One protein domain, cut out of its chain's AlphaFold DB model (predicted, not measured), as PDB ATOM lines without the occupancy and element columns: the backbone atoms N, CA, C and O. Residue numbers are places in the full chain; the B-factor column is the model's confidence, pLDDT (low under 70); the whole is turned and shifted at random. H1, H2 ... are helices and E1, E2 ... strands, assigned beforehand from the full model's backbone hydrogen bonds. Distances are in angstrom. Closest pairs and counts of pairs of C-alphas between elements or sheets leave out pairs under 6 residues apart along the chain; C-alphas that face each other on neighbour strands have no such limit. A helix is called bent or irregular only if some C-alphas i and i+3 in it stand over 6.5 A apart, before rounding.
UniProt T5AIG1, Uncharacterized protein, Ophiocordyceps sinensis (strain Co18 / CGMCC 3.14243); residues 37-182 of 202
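Overview. This is residues 37 to 182 of the 202 residues of an uncharacterized protein of Ophiocordyceps sinensis (strain Co18 / CGMCC 3.14243) (UniProt T5AIG1). A strongly twisted six-stranded sheet makes the core, with H1 and H2 packed over one face of it, while H4 and the short H5 pass by and only graze it. E2 lies outside the sheet near the start of H2. The printed part has 146 residues with seven strands and five helices, in the order E1 E2 E3 H1 E4 E5 H2 H3 E6 H4 H5 E7, and its class is mixed, helices and strands. The sheet runs E1, E6, E3, E5, E4, E7, all antiparallel. The whole is compact and rounded, with a radius of gyration of the C-alphas of 14.8 A and spans of 40 by 38 by 29 A.

Along the chain. Find C-alpha 39 at (-40.794, 7.698, -43.865), where E1, residues 39 to 41, begins. E2 is residues 51 to 53, and E3, residues 58 to 67, runs 29.5 A from (-31.868, 16.652, -35.348). Next come H1, residues 70 to 81, 15.7 A; E4, 88 to 93, 15.8 A; E5, 103 to 109, 19.8 A; H2, 121 to 131, 15.1 A; and H3, 144 to 147. E6, residues 150 to 157, runs 22.8 A, and H4, 158 to 166, runs 14.3 A. H4 is irregular, with C-alphas 159 and 162 7.6 A apart. After H5, residues 169 to 172, E7, 178 to 181, ends at (-50.728, 14.214, -24.320).

Arrangement. Begin at inner strand E3: N 62 and O 154 of E6 are 2.9 A apart, and N 65 and O 105 of E5 2.8 A. Look next at N 40 of edge strand E1 and O 153 of E6, 2.9 A; at N 91 of E4 and O 106 of E5, 2.9 A, in the hairpin E4 and E5; and at N 90 of E4 and O 179 of edge strand E7, 2.7 A. H1 and H2 lie on the same face, which makes two layers, helices on one face of a sheet. H1, at a height of 8.9 A over the sheet, lies over E5 and runs along the strands, at 8 degrees to E5 on the local plane; E3 only just is not under it, with 2 C-alphas of H1 falling on it. H2, at a height of 9.6 A, lies over E6 and E3 and runs across the strands, at 74 degrees to E3 on the local plane. E3, H1, E4 and E5, H2 H3, E6 are split strand-helix-strand units, two strands running the same way with another strand between them, each with a right-handed crossover. H1 touches H3 with residues 76 to 80 alone, the closest C-alphas being those of Leu 80 and Trp 145, 6.3 A. H3 only grazes the sheet. E2 pairs with no named strand; residues 119 to 120 pair with it, antiparallel. Every O i to N i+4 pair is within hydrogen-bond range in H2, 7 of 8 in H1 and 3 of 5 in H4; H3 and H5 are too short for one.

Size, cuts and confidence. The C-alphas farthest apart, those of Asp 98 and Leu 138, are 42.0 A apart. The printed part has no cut; the links E5 to H2 and H2 to H3 are long. The model's pLDDT is under 70 at residues 95 to 101, 139 to 140 and 170 to 176.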
ATOM      1  N   ASN A  37     -36.691  13.225 -45.772       76.25
ATOM      2  CA  ASN A  37     -37.581  12.865 -44.671       76.25
ATOM      3  C   ASN A  37     -37.814  11.358 -44.702       76.25
ATOM      4  O   ASN A  37     -38.722  10.903 -45.403       76.25
ATOM      5  N   PRO A  38     -37.010  10.571 -43.976       85.94
ATOM      6  CA  PRO A  38     -37.245   9.143 -43.867       85.94
ATOM      7  C   PRO A  38     -38.669   8.876 -43.368       85.94
ATOM      8  O   PRO A  38     -39.039   9.273 -42.260       85.94
ATOM      9  N   VAL A  39     -39.460   8.201 -44.202       90.00
ATOM     10  CA  VAL A  39     -40.794   7.698 -43.865       90.00
ATOM     11  C   VAL A  39     -40.783   6.193 -44.052       90.00
ATOM     12  O   VAL A  39     -40.459   5.702 -45.135       90.00
ATOM     13  N   PHE A  40     -41.126   5.452 -43.008       90.25
ATOM     14  CA  PHE A  40     -41.089   3.995 -43.034       90.25
ATOM     15  C   PHE A  40     -42.089   3.396 -42.057       90.25
ATOM     16  O   PHE A  40     -42.504   4.025 -41.092       90.25
ATOM     17  N   ASP A  41     -42.470   2.152 -42.292       91.06
ATOM     18  CA  ASP A  41     -43.321   1.420 -41.366       91.06
ATOM     19  C   ASP A  41     -42.503   0.800 -40.239       91.06
ATOM     20  O   ASP A  41     -41.479   0.148 -40.477       91.06
ATOM     21  N   LEU A  42     -42.999   0.936 -39.011       90.00
ATOM     22  CA  LEU A  42     -42.379   0.330 -37.844       90.00
ATOM     23  C   LEU A  42     -42.381  -1.204 -37.999       90.00
ATOM     24  O   LEU A  42     -43.416  -1.815 -38.267       90.00
ATOM     25  N   GLY A  43     -41.207  -1.829 -37.890       86.94
ATOM     26  CA  GLY A  43     -41.019  -3.269 -38.095       86.94
ATOM     27  C   GLY A  43     -41.083  -3.763 -39.550       86.94
ATOM     28  O   GLY A  43     -41.005  -4.973 -39.764       86.94
ATOM     29  N   ARG A  44     -41.218  -2.886 -40.560       85.38
ATOM     30  CA  ARG A  44     -41.274  -3.276 -41.988       85.38
ATOM     31  C   ARG A  44     -40.280  -2.483 -42.849       85.38
ATOM     32  O   ARG A  44     -40.658  -1.785 -43.788       85.38
ATOM     33  N   PHE A  45     -38.993  -2.617 -42.553       83.25
ATOM     34  CA  PHE A  45     -37.890  -2.060 -43.347       83.25
ATOM     35  C   PHE A  45     -36.948  -3.174 -43.831       83.25
ATOM     36  O   PHE A  45     -36.872  -4.250 -43.240       83.25
ATOM     37  N   TRP A  46     -36.221  -2.909 -44.918       79.81
ATOM     38  CA  TRP A  46     -35.336  -3.888 -45.564       79.81
ATOM     39  C   TRP A  46     -34.067  -4.198 -44.762       79.81
ATOM     40  O   TRP A  46     -33.547  -5.305 -44.848       79.81
ATOM     41  N   SER A  47     -33.558  -3.225 -43.999       89.69
ATOM     42  CA  SER A  47     -32.353  -3.383 -43.184       89.69
ATOM     43  C   SER A  47     -32.434  -2.538 -41.917       89.69
ATOM     44  O   SER A  47     -32.654  -1.329 -41.988       89.69
ATOM     45  N   ARG A  48     -32.221  -3.178 -40.759       91.88
ATOM     46  CA  ARG A  48     -32.119  -2.510 -39.447       91.88
ATOM     47  C   ARG A  48     -30.844  -1.694 -39.306       91.88
ATOM     48  O   ARG A  48     -30.840  -0.706 -38.577       91.88
ATOM     49  N   ASP A  49     -29.790  -2.113 -39.993       94.19
ATOM     50  CA  ASP A  49     -28.444  -1.568 -39.829       94.19
ATOM     51  C   ASP A  49     -28.146  -0.443 -40.825       94.19
ATOM     52  O   ASP A  49     -27.135   0.241 -40.706       94.19
ATOM     53  N   ALA A  50     -29.038  -0.212 -41.794       92.88
ATOM     54  CA  ALA A  50     -28.925   0.919 -42.700       92.88
ATOM     55  C   ALA A  50     -29.133   2.241 -41.944       92.88
ATOM     56  O   ALA A  50     -30.102   2.398 -41.193       92.88
ATOM     57  N   THR A  51     -28.228   3.194 -42.166       92.56
ATOM     58  CA  THR A  51     -28.333   4.566 -41.658       92.56
ATOM     59  C   THR A  51     -29.563   5.249 -42.251       92.56
ATOM     60  O   THR A  51     -29.788   5.196 -43.459       92.56
ATOM     61  N   CYS A  52     -30.363   5.883 -41.396       91.00
ATOM     62  CA  CYS A  52     -31.516   6.689 -41.804       91.00
ATOM     63  C   CYS A  52     -31.458   8.124 -41.270       91.00
ATOM     64  O   CYS A  52     -32.171   8.984 -41.773       91.00
ATOM     65  N   LEU A  53     -30.621   8.397 -40.266       92.25
ATOM     66  CA  LEU A  53     -30.289   9.750 -39.831       92.25
ATOM     67  C   LEU A  53     -28.783   9.941 -39.909       92.25
ATOM     68  O   LEU A  53     -28.032   9.143 -39.350       92.25
ATOM     69  N   GLU A  54     -28.367  11.022 -40.557       92.56
ATOM     70  CA  GLU A  54     -26.966  11.400 -40.694       92.56
ATOM     71  C   GLU A  54     -26.420  12.041 -39.413       92.56
ATOM     72  O   GLU A  54     -27.162  12.525 -38.553       92.56
ATOM     73  N   ALA A  55     -25.096  12.054 -39.270       92.88
ATOM     74  CA  ALA A  55     -24.443  12.658 -38.115       92.88
ATOM     75  C   ALA A  55     -24.807  14.146 -37.965       92.88
ATOM     76  O   ALA A  55     -24.706  14.925 -38.912       92.88
ATOM     77  N   GLY A  56     -25.228  14.547 -36.761       90.00
ATOM     78  CA  GLY A  56     -25.623  15.928 -36.462       90.00
ATOM     79  C   GLY A  56     -27.040  16.312 -36.906       90.00
ATOM     80  O   GLY A  56     -27.508  17.398 -36.555       90.00
ATOM     81  N   SER A  57     -27.764  15.439 -37.618       91.12
ATOM     82  CA  SER A  57     -29.182  15.651 -37.921       91.12
ATOM     83  C   SER A  57     -30.016  15.606 -36.641       91.12
ATOM     84  O   SER A  57     -29.876  14.681 -35.845       91.12
ATOM     85  N   ARG A  58     -30.912  16.585 -36.462       93.00
ATOM     86  CA  ARG A  58     -31.868  16.652 -35.348       93.00
ATOM     87  C   ARG A  58     -33.296  16.619 -35.886       93.00
ATOM     88  O   ARG A  58     -33.736  17.579 -36.530       93.00
ATOM     89  N   CYS A  59     -34.022  15.550 -35.580       94.12
ATOM     90  CA  CYS A  59     -35.371  15.313 -36.093       94.12
ATOM     91  C   CYS A  59     -36.383  15.158 -34.956       94.12
ATOM     92  O   CYS A  59     -36.104  14.529 -33.936       94.12
ATOM     93  N   ALA A  60     -37.570  15.728 -35.149       94.75
ATOM     94  CA  ALA A  60     -38.755  15.325 -34.408       94.75
ATOM     95  C   ALA A  60     -39.283  14.004 -34.984       94.75
ATOM     96  O   ALA A  60     -39.017  13.668 -36.142       94.75
ATOM     97  N   VAL A  61     -40.037  13.269 -34.175       95.75
ATOM     98  CA  VAL A  61     -40.636  11.992 -34.563       95.75
ATOM     99  C   VAL A  61     -42.129  12.193 -34.734       95.75
ATOM    100  O   VAL A  61     -42.789  12.699 -33.825       95.75
ATOM    101  N   VAL A  62     -42.653  11.772 -35.881       95.31
ATOM    102  CA  VAL A  62     -44.090  11.627 -36.096       95.31
ATOM    103  C   VAL A  62     -44.422  10.153 -36.236       95.31
ATOM    104  O   VAL A  62     -43.781   9.456 -37.023       95.31
ATOM    105  N   VAL A  63     -45.427   9.680 -35.505       95.56
ATOM    106  CA  VAL A  63     -45.944   8.314 -35.632       95.56
ATOM    107  C   VAL A  63     -47.405   8.362 -36.041       95.56
ATOM    108  O   VAL A  63     -48.213   9.006 -35.383       95.56
ATOM    109  N   TYR A  64     -47.738   7.668 -37.119       92.81
ATOM    110  CA  TYR A  64     -49.088   7.529 -37.641       92.81
ATOM    111  C   TYR A  64     -49.610   6.127 -37.344       92.81
ATOM    112  O   TYR A  64     -48.965   5.144 -37.710       92.81
ATOM    113  N   PHE A  65     -50.791   6.050 -36.746       92.62
ATOM    114  CA  PHE A  65     -51.553   4.829 -36.519       92.62
ATOM    115  C   PHE A  65     -52.736   4.808 -37.470       92.62
ATOM    116  O   PHE A  65     -53.491   5.777 -37.516       92.62
ATOM    117  N   LEU A  66     -52.894   3.723 -38.223       89.62
ATOM    118  CA  LEU A  66     -54.048   3.497 -39.090       89.62
ATOM    119  C   LEU A  66     -54.951   2.426 -38.475       89.62
ATOM    120  O   LEU A  66     -54.462   1.384 -38.038       89.62
ATOM    121  N   PHE A  67     -56.255   2.680 -38.472       88.62
ATOM    122  CA  PHE A  67     -57.266   1.803 -37.897       88.62
ATOM    123  C   PHE A  67     -58.379   1.502 -38.899       88.62
ATOM    124  O   PHE A  67     -58.803   2.357 -39.677       88.62
ATOM    125  N   GLU A  68     -58.919   0.289 -38.800       86.00
ATOM    126  CA  GLU A  68     -60.013  -0.186 -39.651       86.00
ATOM    127  C   GLU A  68     -61.349   0.531 -39.375       86.00
ATOM    128  O   GLU A  68     -62.200   0.633 -40.257       86.00
ATOM    129  N   SER A  69     -61.566   1.014 -38.144       87.06
ATOM    130  CA  SER A  69     -62.823   1.649 -37.726       87.06
ATOM    131  C   SER A  69     -62.636   2.656 -36.585       87.06
ATOM    132  O   SER A  69     -61.659   2.586 -35.838       87.06
ATOM    133  N   ALA A  70     -63.620   3.546 -36.395       87.31
ATOM    134  CA  ALA A  70     -63.643   4.513 -35.290       87.31
ATOM    135  C   ALA A  70     -63.612   3.835 -33.912       87.31
ATOM    136  O   ALA A  70     -62.949   4.307 -32.990       87.31
ATOM    137  N   GLY A  71     -64.346   2.725 -33.772       89.19
ATOM    138  CA  GLY A  71     -64.417   1.965 -32.525       89.19
ATOM    139  C   GLY A  71     -63.071   1.337 -32.179       89.19
ATOM    140  O   GLY A  71     -62.613   1.465 -31.047       89.19
ATOM    141  N   HIS A  72     -62.404   0.749 -33.178       89.50
ATOM    142  CA  HIS A  72     -61.061   0.196 -33.013       89.50
ATOM    143  C   HIS A  72     -60.047   1.288 -32.647       89.50
ATOM    144  O   HIS A  72     -59.315   1.140 -31.672       89.50
ATOM    145  N   MET A  73     -60.075   2.424 -33.355       91.19
ATOM    146  CA  MET A  73     -59.253   3.590 -33.023       91.19
ATOM    147  C   MET A  73     -59.465   4.033 -31.575       91.19
ATOM    148  O   MET A  73     -58.493   4.206 -30.853       91.19
ATOM    149  N   SER A  74     -60.716   4.185 -31.134       90.00
ATOM    150  CA  SER A  74     -61.035   4.661 -29.782       90.00
ATOM    151  C   SER A  74     -60.511   3.709 -28.702       90.00
ATOM    152  O   SER A  74     -59.898   4.154 -27.734       90.00
ATOM    153  N   GLN A  75     -60.697   2.398 -28.895       89.50
ATOM    154  CA  GLN A  75     -60.234   1.366 -27.965       89.50
ATOM    155  C   GLN A  75     -58.702   1.324 -27.860       89.50
ATOM    156  O   GLN A  75     -58.149   1.300 -26.757       89.50
ATOM    157  N   CYS A  76     -58.010   1.320 -29.002       90.06
ATOM    158  CA  CYS A  76     -56.550   1.315 -29.029       90.06
ATOM    159  C   CYS A  76     -55.976   2.620 -28.488       90.06
ATOM    160  O   CYS A  76     -54.996   2.598 -27.745       90.06
ATOM    161  N   TRP A  77     -56.591   3.752 -28.838       90.38
ATOM    162  CA  TRP A  77     -56.123   5.071 -28.440       90.38
ATOM    163  C   TRP A  77     -56.145   5.254 -26.924       90.38
ATOM    164  O   TRP A  77     -55.140   5.680 -26.370       90.38
ATOM    165  N   GLU A  78     -57.217   4.852 -26.236       88.50
ATOM    166  CA  GLU A  78     -57.297   4.964 -24.770       88.50
ATOM    167  C   GLU A  78     -56.147   4.223 -24.061       88.50
ATOM    168  O   GLU A  78     -55.623   4.664 -23.035       88.50
ATOM    169  N   SER A  79     -55.739   3.088 -24.625       87.94
ATOM    170  CA  SER A  79     -54.638   2.283 -24.100       87.94
ATOM    171  C   SER A  79     -53.274   2.889 -24.439       87.94
ATOM    172  O   SER A  79     -52.393   2.944 -23.580       87.94
ATOM    173  N   LEU A  80     -53.112   3.372 -25.672       90.69
ATOM    174  CA  LEU A  80     -51.880   3.980 -26.170       90.69
ATOM    175  C   LEU A  80     -51.575   5.322 -25.499       90.69
ATOM    176  O   LEU A  80     -50.429   5.591 -25.156       90.69
ATOM    177  N   GLU A  81     -52.595   6.152 -25.283       92.38
ATOM    178  CA  GLU A  81     -52.481   7.461 -24.632       92.38
ATOM    179  C   GLU A  81     -51.838   7.327 -23.246       92.38
ATOM    180  O   GLU A  81     -50.920   8.066 -22.901       92.38
ATOM    181  N   ARG A  82     -52.253   6.312 -22.479       90.31
ATOM    182  CA  ARG A  82     -51.709   6.028 -21.142       90.31
ATOM    183  C   ARG A  82     -50.298   5.449 -21.159       90.31
ATOM    184  O   ARG A  82     -49.667   5.412 -20.104       90.31
ATOM    185  N   SER A  83     -49.828   4.952 -22.301       91.12
ATOM    186  CA  SER A  83     -48.508   4.335 -22.417       91.12
ATOM    187  C   SER A  83     -47.448   5.284 -22.963       91.12
ATOM    188  O   SER A  83     -46.287   4.899 -23.001       91.12
ATOM    189  N   LEU A  84     -47.787   6.499 -23.406       94.06
ATOM    190  CA  LEU A  84     -46.787   7.398 -23.982       94.06
ATOM    191  C   LEU A  84     -45.735   7.795 -22.943       94.06
ATOM    192  O   LEU A  84     -46.046   8.294 -21.866       94.06
ATOM    193  N   ALA A  85     -44.465   7.623 -23.294       93.56
ATOM    194  CA  ALA A  85     -43.348   8.008 -22.439       93.56
ATOM    195  C   ALA A  85     -42.923   9.461 -22.633       93.56
ATOM    196  O   ALA A  85     -42.340  10.065 -21.735       93.56
ATOM    197  N   VAL A  86     -43.168   9.994 -23.827       94.62
ATOM    198  CA  VAL A  86     -42.744  11.321 -24.263       94.62
ATOM    199  C   VAL A  86     -43.979  12.119 -24.647       94.62
ATOM    200  O   VAL A  86     -44.886  11.591 -25.285       94.62
ATOM    201  N   ASP A  87     -43.977  13.400 -24.290       96.12
ATOM    202  CA  ASP A  87     -45.021  14.349 -24.666       96.12
ATOM    203  C   ASP A  87     -45.269  14.359 -26.179       96.12
ATOM    204  O   ASP A  87     -44.318  14.392 -26.974       96.12
ATOM    205  N   ALA A  88     -46.534  14.419 -26.585       95.88
ATOM    206  CA  ALA A  88     -46.920  14.481 -27.990       95.88
ATOM    207  C   ALA A  88     -48.124  15.399 -28.234       95.88
ATOM    208  O   ALA A  88     -49.087  15.418 -27.467       95.88
ATOM    209  N   ASP A  89     -48.088  16.120 -29.356       93.50
ATOM    210  CA  ASP A  89     -49.304  16.634 -29.984       93.50
ATOM    211  C   ASP A  89     -49.998  15.458 -30.700       93.50
ATOM    212  O   ASP A  89     -49.382  14.765 -31.515       93.50
ATOM    213  N   VAL A  90     -51.271  15.245 -30.392       92.31
ATOM    214  CA  VAL A  90     -52.135  14.189 -30.925       92.31
ATOM    215  C   VAL A  90     -53.098  14.799 -31.929       92.31
ATOM    216  O   VAL A  90     -53.712  15.828 -31.640       92.31
ATOM    217  N   TYR A  91     -53.234  14.143 -33.078       88.69
ATOM    218  CA  TYR A  91     -54.160  14.519 -34.139       88.69
ATOM    219  C   TYR A  91     -55.010  13.321 -34.540       88.69
ATOM    220  O   TYR A  91     -54.453  12.302 -34.959       88.69
ATOM    221  N   HIS A  92     -56.331  13.434 -34.431       87.00
ATOM    222  CA  HIS A  92     -57.277  12.417 -34.894       87.00
ATOM    223  C   HIS A  92     -57.715  12.699 -36.334       87.00
ATOM    224  O   HIS A  92     -57.815  13.845 -36.751       87.00
ATOM    225  N   PHE A  93     -57.961  11.642 -37.109       81.62
ATOM    226  CA  PHE A  93     -58.483  11.751 -38.471       81.62
ATOM    227  C   PHE A  93     -59.669  10.807 -38.645       81.62
ATOM    228  O   PHE A  93     -59.551   9.603 -38.386       81.62
ATOM    229  N   SER A  94     -60.789  11.343 -39.129       73.94
ATOM    230  CA  SER A  94     -61.998  10.579 -39.446       73.94
ATOM    231  C   SER A  94     -62.278  10.564 -40.956       73.94
ATOM    232  O   SER A  94     -62.036  11.556 -41.646       73.94
ATOM    233  N   PRO A  95     -62.823   9.462 -41.503       68.62
ATOM    234  CA  PRO A  95     -63.281   9.409 -42.882       68.62
ATOM    235  C   PRO A  95     -64.530  10.288 -43.028       68.62
ATOM    236  O   PRO A  95     -65.611   9.945 -42.556       68.62
ATOM    237  N   GLY A  96     -64.363  11.439 -43.667       56.59
ATOM    238  CA  GLY A  96     -65.396  12.469 -43.809       56.59
ATOM    239  C   GLY A  96     -64.850  13.731 -44.470       56.59
ATOM    240  O   GLY A  96     -65.567  14.388 -45.217       56.59
ATOM    241  N   ASP A  97     -63.551  13.973 -44.305       53.22
ATOM    242  CA  ASP A  97     -62.806  14.949 -45.086       53.22
ATOM    243  C   ASP A  97     -62.247  14.291 -46.348       53.22
ATOM    244  O   ASP A  97     -61.577  13.257 -46.283       53.22
ATOM    245  N   ASP A  98     -62.512  14.905 -47.500       52.59
ATOM    246  CA  ASP A  98     -62.244  14.466 -48.884       52.59
ATOM    247  C   ASP A  98     -60.773  14.104 -49.234       52.59
ATOM    248  O   ASP A  98     -60.375  14.102 -50.400       52.59
ATOM    249  N   CYS A  99     -59.902  13.815 -48.265       49.97
ATOM    250  CA  CYS A  99     -58.475  13.565 -48.479       49.97
ATOM    251  C   CYS A  99     -57.895  12.358 -47.714       49.97
ATOM    252  O   CYS A  99     -56.830  11.876 -48.104       49.97
ATOM    253  N   MET A 100     -58.554  11.815 -46.679       54.09
ATOM    254  CA  MET A 100     -57.949  10.807 -45.787       54.09
ATOM    255  C   MET A 100     -58.876   9.602 -45.583       54.09
ATOM    256  O   MET A 100     -59.620   9.518 -44.617       54.09
ATOM    257  N   GLY A 101     -58.867   8.655 -46.523       55.47
ATOM    258  CA  GLY A 101     -59.753   7.484 -46.496       55.47
ATOM    259  C   GLY A 101     -59.404   6.422 -45.443       55.47
ATOM    260  O   GLY A 101     -59.096   5.308 -45.839       55.47
ATOM    261  N   GLY A 102     -59.423   6.747 -44.148       71.00
ATOM    262  CA  GLY A 102     -59.254   5.803 -43.035       71.00
ATOM    263  C   GLY A 102     -59.212   6.508 -41.673       71.00
ATOM    264  O   GLY A 102     -58.879   7.689 -41.614       71.00
ATOM    265  N   TYR A 103     -59.543   5.793 -40.594       83.88
ATOM    266  CA  TYR A 103     -59.410   6.314 -39.229       83.88
ATOM    267  C   TYR A 103     -57.942   6.299 -38.829       83.88
ATOM    268  O   TYR A 103     -57.285   5.264 -38.954       83.88
ATOM    269  N   ALA A 104     -57.413   7.422 -38.360       88.00
ATOM    270  CA  ALA A 104     -56.006   7.492 -38.007       88.00
ATOM    271  C   ALA A 104     -55.736   8.393 -36.806       88.00
ATOM    272  O   ALA A 104     -56.521   9.281 -36.482       88.00
ATOM    273  N   VAL A 105     -54.579   8.176 -36.189       91.12
ATOM    274  CA  VAL A 105     -54.008   9.071 -35.181       91.12
ATOM    275  C   VAL A 105     -52.580   9.411 -35.583       91.12
ATOM    276  O   VAL A 105     -51.812   8.511 -35.918       91.12
ATOM    277  N   ALA A 106     -52.201  10.686 -35.544       92.31
ATOM    278  CA  ALA A 106     -50.806  11.106 -35.632       92.31
ATOM    279  C   ALA A 106     -50.319  11.627 -34.282       92.31
ATOM    280  O   ALA A 106     -50.957  12.481 -33.672       92.31
ATOM    281  N   LEU A 107     -49.155  11.146 -33.858       94.88
ATOM    282  CA  LEU A 107     -48.416  11.633 -32.702       94.88
ATOM    283  C   LEU A 107     -47.194  12.387 -33.183       94.88
ATOM    284  O   LEU A 107     -46.285  11.785 -33.749       94.88
ATOM    285  N   LEU A 108     -47.161  13.691 -32.947       94.75
ATOM    286  CA  LEU A 108     -45.972  14.508 -33.128       94.75
ATOM    287  C   LEU A 108     -45.302  14.685 -31.767       94.75
ATOM    288  O   LEU A 108     -45.740  15.490 -30.946       94.75
ATOM    289  N   PHE A 109     -44.224  13.940 -31.541       95.75
ATOM    290  CA  PHE A 109     -43.504  13.984 -30.276       95.75
ATOM    291  C   PHE A 109     -42.762  15.307 -30.076       95.75
ATOM    292  O   PHE A 109     -42.295  15.955 -31.024       95.75
ATOM    293  N   SER A 110     -42.641  15.700 -28.810       92.19
ATOM    294  CA  SER A 110     -42.022  16.953 -28.405       92.19
ATOM    295  C   SER A 110     -40.587  17.075 -28.915       92.19
ATOM    296  O   SER A 110     -39.748  16.191 -28.778       92.19
ATOM    297  N   HIS A 111     -40.272  18.256 -29.444       85.56
ATOM    298  CA  HIS A 111     -38.931  18.631 -29.899       85.56
ATOM    299  C   HIS A 111     -37.869  18.673 -28.781       85.56
ATOM    300  O   HIS A 111     -36.672  18.814 -29.078       85.56
ATOM    301  N   LEU A 112     -38.310  18.595 -27.522       88.25
ATOM    302  CA  LEU A 112     -37.453  18.457 -26.347       88.25
ATOM    303  C   LEU A 112     -36.836  17.055 -26.254       88.25
ATOM    304  O   LEU A 112     -35.749  16.922 -25.707       88.25
ATOM    305  N   ALA A 113     -37.456  16.059 -26.891       89.19
ATOM    306  CA  ALA A 113     -36.914  14.720 -27.091       89.19
ATOM    307  C   ALA A 113     -36.683  14.470 -28.596       89.19
ATOM    308  O   ALA A 113     -37.427  13.728 -29.242       89.19
ATOM    309  N   PRO A 114     -35.701  15.135 -29.225       93.50
ATOM    310  CA  PRO A 114     -35.376  14.881 -30.621       93.50
ATOM    311  C   PRO A 114     -34.593  13.571 -30.772       93.50
ATOM    312  O   PRO A 114     -33.861  13.166 -29.873       93.50
ATOM    313  N   LEU A 115     -34.630  12.990 -31.967       94.44
ATOM    314  CA  LEU A 115     -33.604  12.035 -32.378       94.44
ATOM    315  C   LEU A 115     -32.405  12.790 -32.947       94.44
ATOM    316  O   LEU A 115     -32.575  13.754 -33.703       94.44
ATOM    317  N   ILE A 116     -31.202  12.351 -32.574       94.19
ATOM    318  CA  ILE A 116     -29.938  12.952 -33.001       94.19
ATOM    319  C   ILE A 116     -29.092  11.878 -33.682       94.19
ATOM    320  O   ILE A 116     -28.775  10.852 -33.084       94.19
ATOM    321  N   GLY A 117     -28.745  12.111 -34.947       92.69
ATOM    322  CA  GLY A 117     -27.943  11.177 -35.728       92.69
ATOM    323  C   GLY A 117     -26.442  11.194 -35.385       92.69
ATOM    324  O   GLY A 117     -25.945  12.153 -34.788       92.69
ATOM    325  N   PRO A 118     -25.686  10.165 -35.810       94.25
ATOM    326  CA  PRO A 118     -26.112   9.164 -36.780       94.25
ATOM    327  C   PRO A 118     -26.942   8.037 -36.148       94.25
ATOM    328  O   PRO A 118     -26.593   7.505 -35.093       94.25
ATOM    329  N   MET A 119     -28.031   7.639 -36.809       94.75
ATOM    330  CA  MET A 119     -28.880   6.525 -36.367       94.75
ATOM    331  C   MET A 119     -29.256   5.614 -37.533       94.75
ATOM    332  O   MET A 119     -29.502   6.066 -38.652       94.75
ATOM    333  N   THR A 120     -29.327   4.318 -37.242       94.31
ATOM    334  CA  THR A 120     -29.863   3.303 -38.150       94.31
ATOM    335  C   THR A 120     -31.369   3.147 -37.955       94.31
ATOM    336  O   THR A 120     -31.899   3.535 -36.908       94.31
ATOM    337  N   TYR A 121     -32.061   2.525 -38.913       93.50
ATOM    338  CA  TYR A 121     -33.491   2.219 -38.777       93.50
ATOM    339  C   TYR A 121     -33.805   1.441 -37.493       93.50
ATOM    340  O   TYR A 121     -34.800   1.731 -36.837       93.50
ATOM    341  N   GLY A 122     -32.944   0.503 -37.089       93.81
ATOM    342  CA  GLY A 122     -33.112  -0.263 -35.852       93.81
ATOM    343  C   GLY A 122     -33.024   0.600 -34.590       93.81
ATOM    344  O   GLY A 122     -33.827   0.416 -33.677       93.81
ATOM    345  N   LYS A 123     -32.100   1.572 -34.551       93.81
ATOM    346  CA  LYS A 123     -31.990   2.524 -33.429       93.81
ATOM    347  C   LYS A 123     -33.185   3.470 -33.375       93.81
ATOM    348  O   LYS A 123     -33.692   3.753 -32.293       93.81
ATOM    349  N   VAL A 124     -33.650   3.948 -34.531       94.44
ATOM    350  CA  VAL A 124     -34.845   4.800 -34.603       94.44
ATOM    351  C   VAL A 124     -36.089   4.023 -34.184       94.44
ATOM    352  O   VAL A 124     -36.854   4.522 -33.369       94.44
ATOM    353  N   GLU A 125     -36.278   2.797 -34.674       94.06
ATOM    354  CA  GLU A 125     -37.374   1.920 -34.251       94.06
ATOM    355  C   GLU A 125     -37.379   1.739 -32.730       94.06
ATOM    356  O   GLU A 125     -38.427   1.881 -32.104       94.06
ATOM    357  N   GLN A 126     -36.223   1.459 -32.128       92.50
ATOM    358  CA  GLN A 126     -36.116   1.291 -30.681       92.50
ATOM    359  C   GLN A 126     -36.460   2.578 -29.920       92.50
ATOM    360  O   GLN A 126     -37.198   2.528 -28.938       92.50
ATOM    361  N   ALA A 127     -35.986   3.735 -30.383       93.62
ATOM    362  CA  ALA A 127     -36.338   5.015 -29.774       93.62
ATOM    363  C   ALA A 127     -37.846   5.302 -29.884       93.62
ATOM    364  O   ALA A 127     -38.470   5.702 -28.905       93.62
ATOM    365  N   VAL A 128     -38.459   5.022 -31.039       94.94
ATOM    366  CA  VAL A 128     -39.911   5.145 -31.238       94.94
ATOM    367  C   VAL A 128     -40.676   4.219 -30.293       94.94
ATOM    368  O   VAL A 128     -41.651   4.645 -29.686       94.94
ATOM    369  N   GLN A 129     -40.228   2.974 -30.114       93.44
ATOM    370  CA  GLN A 129     -40.823   2.055 -29.138       93.44
ATOM    371  C   GLN A 129     -40.806   2.656 -27.730       93.44
ATOM    372  O   GLN A 129     -41.834   2.649 -27.054       93.44
ATOM    373  N   HIS A 130     -39.678   3.243 -27.327       92.19
ATOM    374  CA  HIS A 130     -39.562   3.903 -26.031       92.19
ATOM    375  C   HIS A 130     -40.481   5.115 -25.922       92.19
ATOM    376  O   HIS A 130     -41.071   5.309 -24.869       92.19
ATOM    377  N   TYR A 131     -40.652   5.904 -26.987       95.00
ATOM    378  CA  TYR A 131     -41.572   7.050 -26.991       95.00
ATOM    379  C   TYR A 131     -43.019   6.599 -26.763       95.00
ATOM    380  O   TYR A 131     -43.784   7.284 -26.087       95.00
ATOM    381  N   LEU A 132     -43.361   5.406 -27.253       94.00
ATOM    382  CA  LEU A 132     -44.643   4.730 -27.036       94.00
ATOM    383  C   LEU A 132     -44.707   3.949 -25.703       94.00
ATOM    384  O   LEU A 132     -45.659   3.198 -25.488       94.00
ATOM    385  N   GLY A 133     -43.689   4.098 -24.844       91.62
ATOM    386  CA  GLY A 133     -43.558   3.476 -23.521       91.62
ATOM    387  C   GLY A 133     -43.413   1.965 -23.528       91.62
ATOM    388  O   GLY A 133     -43.808   1.297 -22.574       91.62
ATOM    389  N   TRP A 134     -42.835   1.409 -24.589       91.44
ATOM    390  CA  TRP A 134     -42.605  -0.023 -24.706       91.44
ATOM    391  C   TRP A 134     -41.150  -0.337 -25.051       91.44
ATOM    392  O   TRP A 134     -40.478   0.410 -25.757       91.44
ATOM    393  N   CYS A 135     -40.661  -1.493 -24.602       89.00
ATOM    394  CA  CYS A 135     -39.359  -2.000 -25.011       89.00
ATOM    395  C   CYS A 135     -39.395  -3.511 -25.211       89.00
ATOM    396  O   CYS A 135     -39.659  -4.273 -24.280       89.00
ATOM    397  N   SER A 136     -38.999  -3.934 -26.412       83.38
ATOM    398  CA  SER A 136     -38.867  -5.345 -26.795       83.38
ATOM    399  C   SER A 136     -37.939  -6.173 -25.898       83.38
ATOM    400  O   SER A 136     -38.039  -7.396 -25.898       83.38
ATOM    401  N   LYS A 137     -37.030  -5.535 -25.148       79.44
ATOM    402  CA  LYS A 137     -36.086  -6.217 -24.249       79.44
ATOM    403  C   LYS A 137     -36.630  -6.454 -22.837       79.44
ATOM    404  O   LYS A 137     -36.028  -7.226 -22.097       79.44
ATOM    405  N   LEU A 138     -37.695  -5.761 -22.438       73.69
ATOM    406  CA  LEU A 138     -38.181  -5.756 -21.052       73.69
ATOM    407  C   LEU A 138     -39.567  -6.346 -20.908       73.69
ATOM    408  O   LEU A 138     -39.854  -6.964 -19.886       73.69
ATOM    409  N   ASP A 139     -40.411  -6.128 -21.907       66.88
ATOM    410  CA  ASP A 139     -41.801  -6.515 -21.832       66.88
ATOM    411  C   ASP A 139     -42.070  -7.702 -22.758       66.88
ATOM    412  O   ASP A 139     -41.902  -7.617 -23.976       66.88
ATOM    413  N   SER A 140     -42.476  -8.828 -22.167       64.50
ATOM    414  CA  SER A 140     -43.006  -9.968 -22.917       64.50
ATOM    415  C   SER A 140     -44.431  -9.718 -23.405       64.50
ATOM    416  O   SER A 140     -44.934 -10.490 -24.224       64.50
ATOM    417  N   ASN A 141     -45.100  -8.680 -22.895       76.44
ATOM    418  CA  ASN A 141     -46.441  -8.335 -23.323       76.44
ATOM    419  C   ASN A 141     -46.429  -7.778 -24.743       76.44
ATOM    420  O   ASN A 141     -45.501  -7.100 -25.199       76.44
ATOM    421  N   TYR A 142     -47.516  -8.086 -25.439       82.31
ATOM    422  CA  TYR A 142     -47.772  -7.576 -26.767       82.31
ATOM    423  C   TYR A 142     -47.909  -6.043 -26.710       82.31
ATOM    424  O   TYR A 142     -48.729  -5.545 -25.936       82.31
ATOM    425  N   PRO A 143     -47.118  -5.279 -27.484       86.44
ATOM    426  CA  PRO A 143     -47.231  -3.828 -27.480       86.44
ATOM    427  C   PRO A 143     -48.580  -3.378 -28.042       86.44
ATOM    428  O   PRO A 143     -48.904  -3.689 -29.186       86.44
ATOM    429  N   LEU A 144     -49.309  -2.568 -27.271       83.38
ATOM    430  CA  LEU A 144     -50.664  -2.089 -27.590       83.38
ATOM    431  C   LEU A 144     -50.736  -1.331 -28.923       83.38
ATOM    432  O   LEU A 144     -51.724  -1.385 -29.644       83.38
ATOM    433  N   TRP A 145     -49.651  -0.659 -29.309       87.00
ATOM    434  CA  TRP A 145     -49.575   0.049 -30.584       87.00
ATOM    435  C   TRP A 145     -49.610  -0.871 -31.816       87.00
ATOM    436  O   TRP A 145     -49.830  -0.380 -32.922       87.00
ATOM    437  N   LYS A 146     -49.390  -2.186 -31.664       88.69
ATOM    438  CA  LYS A 146     -49.504  -3.154 -32.768       88.69
ATOM    439  C   LYS A 146     -50.938  -3.574 -33.079       88.69
ATOM    440  O   LYS A 146     -51.131  -4.222 -34.102       88.69
ATOM    441  N   ASP A 147     -51.909  -3.194 -32.251       88.44
ATOM    442  CA  ASP A 147     -53.321  -3.415 -32.569       88.44
ATOM    443  C   ASP A 147     -53.768  -2.541 -33.757       88.44
ATOM    444  O   ASP A 147     -54.686  -2.900 -34.487       88.44
ATOM    445  N   ALA A 148     -53.066  -1.435 -34.033       90.25
ATOM    446  CA  ALA A 148     -53.265  -0.671 -35.260       90.25
ATOM    447  C   ALA A 148     -52.960  -1.523 -36.508       90.25
ATOM    448  O   ALA A 148     -51.967  -2.251 -36.561       90.25
ATOM    449  N   GLU A 149     -53.754  -1.351 -37.572       89.19
ATOM    450  CA  GLU A 149     -53.542  -2.017 -38.869       89.19
ATOM    451  C   GLU A 149     -52.128  -1.737 -39.403       89.19
ATOM    452  O   GLU A 149     -51.458  -2.581 -40.018       89.19
ATOM    453  N   ARG A 150     -51.663  -0.507 -39.158       88.88
ATOM    454  CA  ARG A 150     -50.351  -0.042 -39.578       88.88
ATOM    455  C   ARG A 150     -49.821   1.051 -38.667       88.88
ATOM    456  O   ARG A 150     -50.568   1.929 -38.245       88.88
ATOM    457  N   VAL A 151     -48.505   1.027 -38.469       93.19
ATOM    458  CA  VAL A 151     -47.756   2.073 -37.769       93.19
ATOM    459  C   VAL A 151     -46.654   2.599 -38.679       93.19
ATOM    460  O   VAL A 151     -45.760   1.846 -39.072       93.19
ATOM    461  N   THR A 152     -46.710   3.884 -39.018       92.94
ATOM    462  CA  THR A 152     -45.734   4.544 -39.893       92.94
ATOM    463  C   THR A 152     -45.008   5.645 -39.132       92.94
ATOM    464  O   THR A 152     -45.629   6.450 -38.451       92.94
ATOM    465  N   VAL A 153     -43.688   5.696 -39.262       94.44
ATOM    466  CA  VAL A 153     -42.805   6.708 -38.684       94.44
ATOM    467  C   VAL A 153     -42.384   7.681 -39.781       94.44
ATOM    468  O   VAL A 153     -41.953   7.251 -40.849       94.44
ATOM    469  N   GLU A 154     -42.476   8.981 -39.517       93.88
ATOM    470  CA  GLU A 154     -41.864  10.048 -40.318       93.88
ATOM    471  C   GLU A 154     -40.878  10.818 -39.438       93.88
ATOM    472  O   GLU A 154     -41.222  11.304 -38.357       93.88
ATOM    473  N   LEU A 155     -39.637  10.931 -39.907       93.94
ATOM    474  CA  LEU A 155     -38.617  11.752 -39.266       93.94
ATOM    475  C   LEU A 155     -38.684  13.156 -39.850       93.94
ATOM    476  O   LEU A 155     -38.513  13.343 -41.053       93.94
ATOM    477  N   LEU A 156     -38.939  14.138 -38.987       92.62
ATOM    478  CA  LEU A 156     -39.187  15.521 -39.370       92.62
ATOM    479  C   LEU A 156     -38.013  16.412 -38.944       92.62
ATOM    480  O   LEU A 156     -37.901  16.756 -37.761       92.62
ATOM    481  N   PRO A 157     -37.131  16.826 -39.871       91.81
ATOM    482  CA  PRO A 157     -36.105  17.815 -39.591       91.81
ATOM    483  C   PRO A 157     -36.726  19.094 -39.035       91.81
ATOM    484  O   PRO A 157     -37.756  19.573 -39.517       91.81
ATOM    485  N   ARG A 158     -36.072  19.697 -38.037       86.50
ATOM    486  CA  ARG A 158     -36.580  20.918 -37.384       86.50
ATOM    487  C   ARG A 158     -36.869  22.049 -38.380       86.50
ATOM    488  O   ARG A 158     -37.826  22.794 -38.187       86.50
ATOM    489  N   THR A 159     -36.063  22.161 -39.433       88.88
ATOM    490  CA  THR A 159     -36.203  23.174 -40.490       88.88
ATOM    491  C   THR A 159     -37.480  23.011 -41.315       88.88
ATOM    492  O   THR A 159     -37.980  23.999 -41.840       88.88
ATOM    493  N   GLN A 160     -38.048  21.805 -41.380       89.38
ATOM    494  CA  GLN A 160     -39.204  21.488 -42.223       89.38
ATOM    495  C   GLN A 160     -40.534  21.479 -41.458       89.38
ATOM    496  O   GLN A 160     -41.589  21.276 -42.055       89.38
ATOM    497  N   LYS A 161     -40.528  21.736 -40.139       86.56
ATOM    498  CA  LYS A 161     -41.734  21.640 -39.295       86.56
ATOM    499  C   LYS A 161     -42.897  22.502 -39.805       86.56
ATOM    500  O   LYS A 161     -44.038  22.051 -39.825       86.56
ATOM    501  N   MET A 162     -42.615  23.727 -40.248       86.94
ATOM    502  CA  MET A 162     -43.651  24.638 -40.753       86.94
ATOM    503  C   MET A 162     -44.259  24.170 -42.076       86.94
ATOM    504  O   MET A 162     -45.472  24.253 -42.257       86.94
ATOM    505  N   GLU A 163     -43.438  23.679 -43.001       87.00
ATOM    506  CA  GLU A 163     -43.914  23.136 -44.277       87.00
ATOM    507  C   GLU A 163     -44.713  21.854 -44.063       87.00
ATOM    508  O   GLU A 163     -45.759  21.661 -44.682       87.00
ATOM    509  N   TRP A 164     -44.264  21.018 -43.125       86.12
ATOM    510  CA  TRP A 164     -44.963  19.808 -42.716       86.12
ATOM    511  C   TRP A 164     -46.372  20.104 -42.195       86.12
ATOM    512  O   TRP A 164     -47.314  19.437 -42.630       86.12
ATOM    513  N   TYR A 165     -46.527  21.133 -41.348       82.81
ATOM    514  CA  TYR A 165     -47.842  21.589 -40.885       82.81
ATOM    515  C   TYR A 165     -48.699  22.103 -42.034       82.81
ATOM    516  O   TYR A 165     -49.826  21.652 -42.180       82.81
ATOM    517  N   LYS A 166     -48.171  22.994 -42.882       82.56
ATOM    518  CA  LYS A 166     -48.918  23.546 -44.026       82.56
ATOM    519  C   LYS A 166     -49.428  22.456 -44.965       82.56
ATOM    520  O   LYS A 166     -50.573  22.493 -45.396       82.56
ATOM    521  N   ALA A 167     -48.598  21.451 -45.246       78.25
ATOM    522  CA  ALA A 167     -48.967  20.331 -46.109       78.25
ATOM    523  C   ALA A 167     -50.111  19.472 -45.544       78.25
ATOM    524  O   ALA A 167     -50.716  18.700 -46.284       78.25
ATOM    525  N   ARG A 168     -50.393  19.591 -44.245       78.25
ATOM    526  CA  ARG A 168     -51.390  18.810 -43.507       78.25
ATOM    527  C   ARG A 168     -52.414  19.695 -42.798       78.25
ATOM    528  O   ARG A 168     -53.229  19.182 -42.049       78.25
ATOM    529  N   GLU A 169     -52.410  21.003 -43.056       74.00
ATOM    530  CA  GLU A 169     -53.230  21.993 -42.351       74.00
ATOM    531  C   GLU A 169     -54.712  21.637 -42.418       74.00
ATOM    532  O   GLU A 169     -55.388  21.685 -41.406       74.00
ATOM    533  N   ARG A 170     -55.185  21.165 -43.577       67.75
ATOM    534  CA  ARG A 170     -56.567  20.690 -43.751       67.75
ATOM    535  C   ARG A 170     -56.935  19.505 -42.865       67.75
ATOM    536  O   ARG A 170     -58.093  19.343 -42.535       67.75
ATOM    537  N   ALA A 171     -55.960  18.667 -42.534       64.69
ATOM    538  CA  ALA A 171     -56.151  17.509 -41.672       64.69
ATOM    539  C   ALA A 171     -55.909  17.858 -40.188       64.69
ATOM    540  O   ALA A 171     -56.130  17.030 -39.320       64.69
ATOM    541  N   PHE A 172     -55.432  19.075 -39.902       65.56
ATOM    542  CA  PHE A 172     -55.138  19.591 -38.561       65.56
ATOM    543  C   PHE A 172     -56.014  20.789 -38.176       65.56
ATOM    544  O   PHE A 172     -55.791  21.389 -37.124       65.56
ATOM    545  N   SER A 173     -56.933  21.202 -39.051       60.16
ATOM    546  CA  SER A 173     -57.688  22.447 -38.907       60.16
ATOM    547  C   SER A 173     -58.880  22.333 -37.970       60.16
ATOM    548  O   SER A 173     -59.392  23.377 -37.572       60.16
ATOM    549  N   ASP A 174     -59.311  21.120 -37.615       66.56
ATOM    550  CA  ASP A 174     -60.325  20.936 -36.582       66.56
ATOM    551  C   ASP A 174     -59.676  21.079 -35.190       66.56
ATOM    552  O   ASP A 174     -58.801  20.287 -34.820       66.56
ATOM    553  N   PRO A 175     -60.040  22.111 -34.408       58.75
ATOM    554  CA  PRO A 175     -59.499  22.305 -33.070       58.75
ATOM    555  C   PRO A 175     -59.878  21.182 -32.099       58.75
ATOM    556  O   PRO A 175     -59.161  20.998 -31.114       58.75
ATOM    557  N   GLU A 176     -60.977  20.456 -32.336       65.81
ATOM    558  CA  GLU A 176     -61.392  19.326 -31.494       65.81
ATOM    559  C   GLU A 176     -60.498  18.096 -31.705       65.81
ATOM    560  O   GLU A 176     -60.301  17.313 -30.772       65.81
ATOM    561  N   ASP A 177     -59.871  17.990 -32.879       71.81
ATOM    562  CA  ASP A 177     -58.991  16.880 -33.250       71.81
ATOM    563  C   ASP A 177     -57.549  17.058 -32.764       71.81
ATOM    564  O   ASP A 177     -56.758  16.115 -32.847       71.81
ATOM    565  N   LYS A 178     -57.183  18.238 -32.232       81.81
ATOM    566  CA  LYS A 178     -55.859  18.479 -31.645       81.81
ATOM    567  C   LYS A 178     -55.894  18.379 -30.122       81.81
ATOM    568  O   LYS A 178     -56.458  19.231 -29.434       81.81
ATOM    569  N   ARG A 179     -55.139  17.429 -29.571       89.81
ATOM    570  CA  ARG A 179     -54.878  17.326 -28.124       89.81
ATOM    571  C   ARG A 179     -53.395  17.291 -27.805       89.81
ATOM    572  O   ARG A 179     -52.580  16.888 -28.621       89.81
ATOM    573  N   PHE A 180     -53.046  17.708 -26.594       92.19
ATOM    574  CA  PHE A 180     -51.719  17.484 -26.033       92.19
ATOM    575  C   PHE A 180     -51.786  16.305 -25.064       92.19
ATOM    576  O   PHE A 180     -52.628  16.305 -24.166       92.19
ATOM    577  N   CYS A 181     -50.897  15.331 -25.238       93.88
ATOM    578  CA  CYS A 181     -50.728  14.214 -24.320       93.88
ATOM    579  C   CYS A 181     -49.375  14.335 -23.622       93.88
ATOM    580  O   CYS A 181     -48.337  14.355 -24.284       93.88
ATOM    581  N   ALA A 182     -49.391  14.402 -22.290       94.88
ATOM    582  CA  ALA A 182     -48.176  14.378 -21.486       94.88
ATOM    583  C   ALA A 182     -47.630  12.948 -21.400       94.88
ATOM    584  O   ALA A 182     -48.392  12.003 -21.185       94.88
TER     585      ALA A 182